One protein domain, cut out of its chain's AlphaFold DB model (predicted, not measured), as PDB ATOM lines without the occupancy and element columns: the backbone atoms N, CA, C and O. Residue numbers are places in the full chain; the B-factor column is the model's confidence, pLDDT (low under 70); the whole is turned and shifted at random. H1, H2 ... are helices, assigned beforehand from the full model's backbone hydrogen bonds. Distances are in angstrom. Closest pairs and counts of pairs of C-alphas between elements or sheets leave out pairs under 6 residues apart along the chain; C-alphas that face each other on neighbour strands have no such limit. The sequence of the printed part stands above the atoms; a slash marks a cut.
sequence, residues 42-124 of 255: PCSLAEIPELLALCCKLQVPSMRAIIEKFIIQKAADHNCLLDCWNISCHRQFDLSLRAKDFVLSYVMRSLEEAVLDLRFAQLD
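Overview. This is residues 42 to 124 of the 255 residues of the protein "BACK domain-containing protein" of Brugia timori (UniProt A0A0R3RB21). Helices H1 to H4 make an elongated up-and-down bundle, each running against the one before, and short H5 and H6 fold back at one end, near H3. The 83 printed residues hold six named helices, H1 to H6 in chain order, and no named strand: all helix. It is compact, radius of gyration of the C-alphas 12.4 A, spanning 38 by 24 by 21 A.

Along the chain. H2, residues 61 to 75, 20.8 A long, begins at C-alpha 61 (470.562, 580.233, 383.926). H1 is residues 45 to 58, H3 78 to 89, H4 97 to 109, H5 111 to 116, and H6 118 to 122, ending at C-alpha 122 (490.030, 590.728, 403.692).

Arrangement. H2 touches H4 at a shallow tilt of 4 degrees, the same way; their closest C-alphas, Ala 75 and Val 103, are 5.9 A apart. H1 and H4 are apart. Every O i to N i+4 pair is within hydrogen-bond range in H2, H4 and H5, but 8 of 10 in H1, 6 of 8 in H3 and 0 of 1 in H6, where 2 of 2 O i to N i+3 pairs are.

Size, cuts and confidence. The printed part has no cut and no long link; residue 42 alone has pLDDT under 70.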
ATOM      1  N   PRO A  42     477.525 595.792 380.279       67.75
ATOM      2  CA  PRO A  42     478.746 596.259 380.913       67.75
ATOM      3  C   PRO A  42     478.617 596.012 382.419       67.75
ATOM      4  O   PRO A  42     477.720 596.559 383.052       67.75
ATOM      5  N   CYS A  43     479.493 595.186 382.982       74.38
ATOM      6  CA  CYS A  43     479.559 594.971 384.422       74.38
ATOM      7  C   CYS A  43     481.003 595.035 384.921       74.38
ATOM      8  O   CYS A  43     481.952 594.598 384.258       74.38
ATOM      9  N   SER A  44     481.162 595.614 386.101       85.19
ATOM     10  CA  SER A  44     482.374 595.547 386.905       85.19
ATOM     11  C   SER A  44     482.321 594.336 387.834       85.19
ATOM     12  O   SER A  44     481.252 593.803 388.128       85.19
ATOM     13  N   LEU A  45     483.482 593.897 388.331       88.12
ATOM     14  CA  LEU A  45     483.551 592.775 389.273       88.12
ATOM     15  C   LEU A  45     482.795 593.068 390.584       88.12
ATOM     16  O   LEU A  45     482.222 592.158 391.172       88.12
ATOM     17  N   ALA A  46     482.738 594.340 390.989       87.50
ATOM     18  CA  ALA A  46     482.030 594.792 392.184       87.50
ATOM     19  C   ALA A  46     480.503 594.602 392.097       87.50
ATOM     20  O   ALA A  46     479.859 594.389 393.116       87.50
ATOM     21  N   GLU A  47     479.925 594.632 390.893       88.44
ATOM     22  CA  GLU A  47     478.478 594.471 390.666       88.44
ATOM     23  C   GLU A  47     478.063 592.993 390.533       88.44
ATOM     24  O   GLU A  47     476.878 592.658 390.572       88.44
ATOM     25  N   ILE A  48     479.028 592.078 390.381       91.81
ATOM     26  CA  ILE A  48     478.768 590.646 390.175       91.81
ATOM     27  C   ILE A  48     477.972 589.996 391.317       91.81
ATOM     28  O   ILE A  48     477.045 589.249 391.002       91.81
ATOM     29  N   PRO A  49     478.252 590.257 392.610       90.81
ATOM     30  CA  PRO A  49     477.438 589.745 393.714       90.81
ATOM     31  C   PRO A  49     475.941 590.057 393.570       90.81
ATOM     32  O   PRO A  49     475.095 589.171 393.709       90.81
ATOM     33  N   GLU A  50     475.608 591.305 393.234       88.88
ATOM     34  CA  GLU A  50     474.224 591.757 393.069       88.88
ATOM     35  C   GLU A  50     473.571 591.118 391.841       88.88
ATOM     36  O   GLU A  50     472.435 590.641 391.906       88.88
ATOM     37  N   LEU A  51     474.313 591.034 390.733       89.44
ATOM     38  CA  LEU A  51     473.851 590.382 389.510       89.44
ATOM     39  C   LEU A  51     473.610 588.882 389.715       89.44
ATOM     40  O   LEU A  51     472.611 588.358 389.222       89.44
ATOM     41  N   LEU A  52     474.469 588.189 390.467       89.81
ATOM     42  CA  LEU A  52     474.271 586.782 390.821       89.81
ATOM     43  C   LEU A  52     473.032 586.600 391.695       89.81
ATOM     44  O   LEU A  52     472.210 585.730 391.406       89.81
ATOM     45  N   ALA A  53     472.847 587.452 392.704       88.88
ATOM     46  CA  ALA A  53     471.648 587.429 393.538       88.88
ATOM     47  C   ALA A  53     470.369 587.644 392.707       88.88
ATOM     48  O   ALA A  53     469.366 586.956 392.921       88.88
ATOM     49  N   LEU A  54     470.405 588.551 391.726       87.94
ATOM     50  CA  LEU A  54     469.295 588.784 390.805       87.94
ATOM     51  C   LEU A  54     469.049 587.576 389.886       87.94
ATOM     52  O   LEU A  54     467.903 587.160 389.728       87.94
ATOM     53  N   CYS A  55     470.103 586.974 389.329       86.81
ATOM     54  CA  CYS A  55     470.000 585.781 388.481       86.81
ATOM     55  C   CYS A  55     469.387 584.592 389.225       86.81
ATOM     56  O   CYS A  55     468.580 583.867 388.641       86.81
ATOM     57  N   CYS A  56     469.738 584.412 390.502       84.12
ATOM     58  CA  CYS A  56     469.141 583.397 391.364       84.12
ATOM     59  C   CYS A  56     467.645 583.662 391.584       84.12
ATOM     60  O   CYS A  56     466.831 582.757 391.413       84.12
ATOM     61  N   LYS A  57     467.261 584.906 391.909       86.94
ATOM     62  CA  LYS A  57     465.854 585.283 392.148       86.94
ATOM     63  C   LYS A  57     464.982 585.156 390.899       86.94
ATOM     64  O   LYS A  57     463.855 584.685 390.991       86.94
ATOM     65  N   LEU A  58     465.501 585.577 389.747       86.38
ATOM     66  CA  LEU A  58     464.783 585.551 388.470       86.38
ATOM     67  C   LEU A  58     464.892 584.207 387.740       86.38
ATOM     68  O   LEU A  58     464.266 584.043 386.698       86.38
ATOM     69  N   GLN A  59     465.692 583.270 388.261       85.50
ATOM     70  CA  GLN A  59     465.963 581.966 387.657       85.50
ATOM     71  C   GLN A  59     466.349 582.088 386.175       85.50
ATOM     72  O   GLN A  59     465.697 581.525 385.298       85.50
ATOM     73  N   VAL A  60     467.427 582.831 385.890       85.94
ATOM     74  CA  VAL A  60     467.943 583.036 384.522       85.94
ATOM     75  C   VAL A  60     469.298 582.322 384.349       85.94
ATOM     76  O   VAL A  60     470.352 582.950 384.496       85.94
ATOM     77  N   PRO A  61     469.322 581.010 384.020       84.31
ATOM     78  CA  PRO A  61     470.562 580.233 383.926       84.31
ATOM     79  C   PRO A  61     471.537 580.740 382.863       84.31
ATOM     80  O   PRO A  61     472.749 580.610 383.028       84.31
ATOM     81  N   SER A  62     471.025 581.321 381.774       84.94
ATOM     82  CA  SER A  62     471.841 581.862 380.683       84.94
ATOM     83  C   SER A  62     472.694 583.047 381.141       84.94
ATOM     84  O   SER A  62     473.884 583.096 380.828       84.94
ATOM     85  N   MET A  63     472.125 583.957 381.936       84.69
ATOM     86  CA  MET A  63     472.856 585.089 382.508       84.69
ATOM     87  C   MET A  63     473.878 584.616 383.543       84.69
ATOM     88  O   MET A  63     475.023 585.061 383.520       84.69
ATOM     89  N   ARG A  64     473.523 583.637 384.383       88.38
ATOM     90  CA  ARG A  64     474.490 583.013 385.295       88.38
ATOM     91  C   ARG A  64     475.686 582.424 384.544       88.38
ATOM     92  O   ARG A  64     476.822 582.692 384.917       88.38
ATOM     93  N   ALA A  65     475.456 581.655 383.480       88.81
ATOM     94  CA  ALA A  65     476.537 581.047 382.701       88.81
ATOM     95  C   ALA A  65     477.459 582.099 382.054       88.81
ATOM     96  O   ALA A  65     478.661 581.879 381.902       88.81
ATOM     97  N   ILE A  66     476.901 583.249 381.673       89.19
ATOM     98  CA  ILE A  66     477.660 584.405 381.189       89.19
ATOM     99  C   ILE A  66     478.519 585.002 382.313       89.19
ATOM    100  O   ILE A  66     479.712 585.228 382.108       89.19
ATOM    101  N   ILE A  67     477.939 585.212 383.498       91.88
ATOM    102  CA  ILE A  67     478.650 585.735 384.670       91.88
ATOM    103  C   ILE A  67     479.781 584.788 385.088       91.88
ATOM    104  O   ILE A  67     480.896 585.238 385.328       91.88
ATOM    105  N   GLU A  68     479.545 583.477 385.104       93.75
ATOM    106  CA  GLU A  68     480.577 582.476 385.399       93.75
ATOM    107  C   GLU A  68     481.765 582.580 384.441       93.75
ATOM    108  O   GLU A  68     482.916 582.600 384.879       93.75
ATOM    109  N   LYS A  69     481.508 582.705 383.132       92.38
ATOM    110  CA  LYS A  69     482.574 582.916 382.140       92.38
ATOM    111  C   LYS A  69     483.348 584.204 382.410       92.38
ATOM    112  O   LYS A  69     484.571 584.194 382.302       92.38
ATOM    113  N   PHE A  70     482.658 585.283 382.774       92.50
ATOM    114  CA  PHE A  70     483.294 586.549 383.128       92.50
ATOM    115  C   PHE A  70     484.186 586.418 384.372       92.50
ATOM    116  O   PHE A  70     485.336 586.850 384.332       92.50
ATOM    117  N   ILE A  71     483.706 585.763 385.436       95.31
ATOM    118  CA  ILE A  71     484.490 585.497 386.653       95.31
ATOM    119  C   ILE A  71     485.747 584.693 386.309       95.31
ATOM    120  O   ILE A  71     486.842 585.078 386.705       95.31
ATOM    121  N   ILE A  72     485.621 583.616 385.526       95.50
ATOM    122  CA  ILE A  72     486.769 582.788 385.117       95.50
ATOM    123  C   ILE A  72     487.790 583.613 384.320       95.50
ATOM    124  O   ILE A  72     488.991 583.475 384.533       95.50
ATOM    125  N   GLN A  73     487.326 584.467 383.402       93.75
ATOM    126  CA  GLN A  73     488.201 585.336 382.611       93.75
ATOM    127  C   GLN A  73     488.911 586.378 383.479       93.75
ATOM    128  O   GLN A  73     490.100 586.616 383.286       93.75
ATOM    129  N   LYS A  74     488.210 586.983 384.445       93.88
ATOM    130  CA  LYS A  74     488.794 587.955 385.378       93.88
ATOM    131  C   LYS A  74     489.735 587.311 386.389       93.88
ATOM    132  O   LYS A  74     490.727 587.934 386.734       93.88
ATOM    133  N   ALA A  75     489.495 586.066 386.790       95.38
ATOM    134  CA  ALA A  75     490.392 585.332 387.678       95.38
ATOM    135  C   ALA A  75     491.778 585.069 387.063       95.38
ATOM    136  O   ALA A  75     492.729 584.825 387.796       95.38
ATOM    137  N   ALA A  76     491.918 585.135 385.734       92.50
ATOM    138  CA  ALA A  76     493.228 585.067 385.086       92.50
ATOM    139  C   ALA A  76     494.075 586.342 385.300       92.50
ATOM    140  O   ALA A  76     495.289 586.297 385.117       92.50
ATOM    141  N   ASP A  77     493.458 587.468 385.679       92.56
ATOM    142  CA  ASP A  77     494.162 588.681 386.102       92.56
ATOM    143  C   ASP A  77     494.467 588.596 387.601       92.56
ATOM    144  O   ASP A  77     493.562 588.506 388.435       92.56
ATOM    145  N   HIS A  78     495.752 588.672 387.945       88.62
ATOM    146  CA  HIS A  78     496.234 588.607 389.322       88.62
ATOM    147  C   HIS A  78     495.558 589.646 390.235       88.62
ATOM    148  O   HIS A  78     495.212 589.350 391.378       88.62
ATOM    149  N   ASN A  79     495.266 590.842 389.713       90.69
ATOM    150  CA  ASN A  79     494.620 591.894 390.496       90.69
ATOM    151  C   ASN A  79     493.163 591.574 390.838       90.69
ATOM    152  O   ASN A  79     492.635 592.148 391.778       90.69
ATOM    153  N   CYS A  80     492.498 590.680 390.110       94.62
ATOM    154  CA  CYS A  80     491.097 590.328 390.346       94.62
ATOM    155  C   CYS A  80     490.926 588.933 390.959       94.62
ATOM    156  O   CYS A  80     489.808 588.561 391.315       94.62
ATOM    157  N   LEU A  81     492.005 588.153 391.073       96.56
ATOM    158  CA  LEU A  81     491.966 586.746 391.464       96.56
ATOM    159  C   LEU A  81     491.313 586.525 392.835       96.56
ATOM    160  O   LEU A  81     490.419 585.689 392.953       96.56
ATOM    161  N   LEU A  82     491.721 587.292 393.848       96.56
ATOM    162  CA  LEU A  82     491.197 587.159 395.209       96.56
ATOM    163  C   LEU A  82     489.715 587.545 395.307       96.56
ATOM    164  O   LEU A  82     488.941 586.830 395.941       96.56
ATOM    165  N   ASP A  83     489.293 588.593 394.601       95.44
ATOM    166  CA  ASP A  83     487.884 588.998 394.532       95.44
ATOM    167  C   ASP A  83     487.037 587.915 393.846       95.44
ATOM    168  O   ASP A  83     485.977 587.523 394.338       95.44
ATOM    169  N   CYS A  84     487.533 587.368 392.729       96.56
ATOM    170  CA  CYS A  84     486.883 586.266 392.021       96.56
ATOM    171  C   CYS A  84     486.791 585.013 392.898       96.56
ATOM    172  O   CYS A  84     485.760 584.335 392.895       96.56
ATOM    173  N   TRP A  85     487.845 584.713 393.664       97.19
ATOM    174  CA  TRP A  85     487.856 583.604 394.609       97.19
ATOM    175  C   TRP A  85     486.813 583.797 395.708       97.19
ATOM    176  O   TRP A  85     486.004 582.893 395.936       97.19
ATOM    177  N   ASN A  86     486.757 584.988 396.310       96.00
ATOM    178  CA  ASN A  86     485.795 585.299 397.362       96.00
ATOM    179  C   ASN A  86     484.350 585.154 396.869       96.00
ATOM    180  O   ASN A  86     483.545 584.452 397.481       96.00
ATOM    181  N   ILE A  87     484.045 585.719 395.693       95.00
ATOM    182  CA  ILE A  87     482.738 585.567 395.036       95.00
ATOM    183  C   ILE A  87     482.435 584.084 394.790       95.00
ATOM    184  O   ILE A  87     481.335 583.618 395.083       95.00
ATOM    185  N   SER A  88     483.403 583.308 394.296       94.81
ATOM    186  CA  SER A  88     483.195 581.890 393.978       94.81
ATOM    187  C   SER A  88     482.866 581.014 395.197       94.81
ATOM    188  O   SER A  88     482.150 580.013 395.077       94.81
ATOM    189  N   CYS A  89     483.350 581.409 396.378       93.62
ATOM    190  CA  CYS A  89     483.150 580.695 397.639       93.62
ATOM    191  C   CYS A  89     481.912 581.149 398.417       93.62
ATOM    192  O   CYS A  89     481.509 580.482 399.373       93.62
ATOM    193  N   HIS A  90     481.286 582.257 398.024       89.88
ATOM    194  CA  HIS A  90     480.160 582.805 398.760       89.88
ATOM    195  C   HIS A  90     478.939 581.870 398.694       89.88
ATOM    196  O   HIS A  90     478.443 581.521 397.620       89.88
ATOM    197  N   ARG A  91     478.418 581.467 399.863       82.50
ATOM    198  CA  ARG A  91     477.392 580.408 399.991       82.50
ATOM    199  C   ARG A  91     476.076 580.717 399.277       82.50
ATOM    200  O   ARG A  91     475.357 579.798 398.907       82.50
ATOM    201  N   GLN A  92     475.747 581.995 399.110       81.94
ATOM    202  CA  GLN A  92     474.495 582.416 398.471       81.94
ATOM    203  C   GLN A  92     474.573 582.406 396.941       81.94
ATOM    204  O   GLN A  92     473.544 582.516 396.274       81.94
ATOM    205  N   PHE A  93     475.777 582.303 396.371       84.06
ATOM    206  CA  PHE A  93     475.961 582.312 394.928       84.06
ATOM    207  C   PHE A  93     476.012 580.877 394.412       84.06
ATOM    208  O   PHE A  93     476.964 580.129 394.647       84.06
ATOM    209  N   ASP A  94     474.958 580.500 393.691       83.12
ATOM    210  CA  ASP A  94     474.834 579.194 393.047       83.12
ATOM    211  C   ASP A  94     475.642 579.163 391.744       83.12
ATOM    212  O   ASP A  94     475.082 579.186 390.647       83.12
ATOM    213  N   LEU A  95     476.970 579.206 391.881       90.50
ATOM    214  CA  LEU A  95     477.934 579.060 390.790       90.50
ATOM    215  C   LEU A  95     478.254 577.584 390.553       90.50
ATOM    216  O   LEU A  95     478.420 576.812 391.503       90.50
ATOM    217  N   SER A  96     478.427 577.209 389.287       91.75
ATOM    218  CA  SER A  96     478.799 575.850 388.903       91.75
ATOM    219  C   SER A  96     480.135 575.417 389.515       91.75
ATOM    220  O   SER A  96     481.083 576.199 389.621       91.75
ATOM    221  N   LEU A  97     480.239 574.128 389.865       91.81
ATOM    222  CA  LEU A  97     481.486 573.531 390.368       91.81
ATOM    223  C   LEU A  97     482.653 573.781 389.409       91.81
ATOM    224  O   LEU A  97     483.728 574.184 389.833       91.81
ATOM    225  N   ARG A  98     482.396 573.668 388.102       93.31
ATOM    226  CA  ARG A  98     483.388 573.928 387.059       93.31
ATOM    227  C   ARG A  98     483.974 575.339 387.148       93.31
ATOM    228  O   ARG A  98     485.178 575.500 386.973       93.31
ATOM    229  N   ALA A  99     483.146 576.357 387.389       94.50
ATOM    230  CA  ALA A  99     483.633 577.725 387.531       94.50
ATOM    231  C   ALA A  99     484.509 577.877 388.780       94.50
ATOM    232  O   ALA A  99     485.596 578.447 388.691       94.50
ATOM    233  N   LYS A 100     484.077 577.302 389.909       95.38
ATOM    234  CA  LYS A 100     484.852 577.298 391.159       95.38
ATOM    235  C   LYS A 100     486.204 576.604 390.983       95.38
ATOM    236  O   LYS A 100     487.216 577.154 391.401       95.38
ATOM    237  N   ASP A 101     486.238 575.463 390.297       94.94
ATOM    238  CA  ASP A 101     487.465 574.698 390.049       94.94
ATOM    239  C   ASP A 101     488.465 575.467 389.177       94.94
ATOM    240  O   ASP A 101     489.667 575.444 389.446       94.94
ATOM    241  N   PHE A 102     487.994 576.197 388.159       96.12
ATOM    242  CA  PHE A 102     488.874 577.047 387.354       96.12
ATOM    243  C   PHE A 102     489.507 578.161 388.184       96.12
ATOM    244  O   PHE A 102     490.728 578.320 388.134       96.12
ATOM    245  N   VAL A 103     488.701 578.900 388.954       97.44
ATOM    246  CA  VAL A 103     489.195 579.985 389.815       97.44
ATOM    247  C   VAL A 103     490.166 579.436 390.859       97.44
ATOM    248  O   VAL A 103     491.279 579.946 390.974       97.44
ATOM    249  N   LEU A 104     489.806 578.342 391.537       96.50
ATOM    250  CA  LEU A 104     490.684 577.653 392.484       96.50
ATOM    251  C   LEU A 104     492.011 577.261 391.830       96.50
ATOM    252  O   LEU A 104     493.065 577.456 392.426       96.50
ATOM    253  N   SER A 105     491.994 576.759 390.592       96.56
ATOM    254  CA  SER A 105     493.225 576.379 389.895       96.56
ATOM    255  C   SER A 105     494.167 577.562 389.644       96.56
ATOM    256  O   SER A 105     495.378 577.353 389.606       96.56
ATOM    257  N   TYR A 106     493.641 578.783 389.483       97.00
ATOM    258  CA  TYR A 106     494.459 579.995 389.404       97.00
ATOM    259  C   TYR A 106     495.010 580.377 390.781       97.00
ATOM    260  O   TYR A 106     496.210 580.609 390.896       97.00
ATOM    261  N   VAL A 107     494.180 580.338 391.835       97.00
ATOM    262  CA  VAL A 107     494.616 580.596 393.225       97.00
ATOM    263  C   VAL A 107     495.730 579.639 393.640       97.00
ATOM    264  O   VAL A 107     496.739 580.062 394.185       97.00
ATOM    265  N   MET A 108     495.586 578.348 393.342       94.88
ATOM    266  CA  MET A 108     496.580 577.335 393.687       94.88
ATOM    267  C   MET A 108     497.904 577.514 392.939       94.88
ATOM    268  O   MET A 108     498.956 577.232 393.504       94.88
ATOM    269  N   ARG A 109     497.871 577.963 391.677       94.38
ATOM    270  CA  ARG A 109     499.091 578.225 390.894       94.38
ATOM    271  C   ARG A 109     499.862 579.440 391.399       94.38
ATOM    272  O   ARG A 109     501.076 579.456 391.256       94.38
ATOM    273  N   SER A 110     499.159 580.407 391.980       94.62
ATOM    274  CA  SER A 110     499.726 581.636 392.535       94.62
ATOM    275  C   SER A 110     499.523 581.707 394.049       94.62
ATOM    276  O   SER A 110     499.129 582.748 394.577       94.62
ATOM    277  N   LEU A 111     499.695 580.576 394.754       95.50
ATOM    278  CA  LEU A 111     499.391 580.494 396.188       95.50
ATOM    279  C   LEU A 111     500.257 581.461 396.996       95.50
ATOM    280  O   LEU A 111     499.748 582.120 397.899       95.50
ATOM    281  N   GLU A 112     501.552 581.530 396.685       95.56
ATOM    282  CA  GLU A 112     502.481 582.423 397.373       95.56
ATOM    283  C   GLU A 112     502.042 583.876 397.205       95.56
ATOM    284  O   GLU A 112     501.787 584.558 398.197       95.56
ATOM    285  N   GLU A 113     501.848 584.338 395.970       95.00
ATOM    286  CA  GLU A 113     501.441 585.719 395.728       95.00
ATOM    287  C   GLU A 113     500.067 586.018 396.345       95.00
ATOM    288  O   GLU A 113     499.873 587.075 396.940       95.00
ATOM    289  N   ALA A 114     499.132 585.063 396.277       95.31
ATOM    290  CA  ALA A 114     497.805 585.187 396.868       95.31
ATOM    291  C   ALA A 114     497.843 585.334 398.396       95.31
ATOM    292  O   ALA A 114     497.107 586.155 398.927       95.31
ATOM    293  N   VAL A 115     498.674 584.563 399.106       96.38
ATOM    294  CA  VAL A 115     498.781 584.609 400.579       96.38
ATOM    295  C   VAL A 115     499.574 585.831 401.062       96.38
ATOM    296  O   VAL A 115     499.373 586.309 402.184       96.38
ATOM    297  N   LEU A 116     500.501 586.338 400.244       94.38
ATOM    298  CA  LEU A 116     501.296 587.525 400.569       94.38
ATOM    299  C   LEU A 116     500.582 588.844 400.253       94.38
ATOM    300  O   LEU A 116     500.929 589.861 400.853       94.38
ATOM    301  N   ASP A 117     499.572 588.833 399.383       94.69
ATOM    302  CA  ASP A 117     498.707 589.987 399.138       94.69
ATOM    303  C   ASP A 117     497.942 590.383 400.418       94.69
ATOM    304  O   ASP A 117     497.323 589.558 401.093       94.69
ATOM    305  N   LEU A 118     497.949 591.677 400.752       91.81
ATOM    306  CA  LEU A 118     497.245 592.223 401.919       91.81
ATOM    307  C   LEU A 118     495.732 591.959 401.869       91.81
ATOM    308  O   LEU A 118     495.093 591.793 402.909       91.81
ATOM    309  N   ARG A 119     495.159 591.864 400.666       94.19
ATOM    310  CA  ARG A 119     493.736 591.566 400.450       94.19
ATOM    311  C   ARG A 119     493.366 590.140 400.844       94.19
ATOM    312  O   ARG A 119     492.192 589.867 401.068       94.19
ATOM    313  N   PHE A 120     494.337 589.240 401.011       95.94
ATOM    314  CA  PHE A 120     494.083 587.890 401.516       95.94
ATOM    315  C   PHE A 120     493.396 587.903 402.887       95.94
ATOM    316  O   PHE A 120     492.482 587.123 403.137       95.94
ATOM    317  N   ALA A 121     493.781 588.837 403.761       93.94
ATOM    318  CA  ALA A 121     493.178 588.995 405.085       93.94
ATOM    319  C   ALA A 121     491.729 589.519 405.037       93.94
ATOM    320  O   ALA A 121     490.948 589.305 405.970       93.94
ATOM    321  N   GLN A 122     491.361 590.173 403.932       94.06
ATOM    322  CA  GLN A 122     490.030 590.728 403.692       94.06
ATOM    323  C   GLN A 122     489.047 589.682 403.145       94.06
ATOM    324  O   GLN A 122     487.840 589.906 403.200       94.06
ATOM    325  N   LEU A 123     489.533 588.527 402.670       95.25
ATOM    326  CA  LEU A 123     488.686 587.427 402.202       95.25
ATOM    327  C   LEU A 123     487.745 586.929 403.292       95.25
ATOM    328  O   LEU A 123     488.126 586.829 404.459       95.25
ATOM    329  N   ASP A 124     486.545 586.507 402.913       94.69
ATOM    330  CA  ASP A 124     485.649 585.830 403.839       94.69
ATOM    331  C   ASP A 124     486.317 584.569 404.388       94.69
ATOM    332  O   ASP A 124     486.967 583.819 403.657       94.69
TER     333      ASP A 124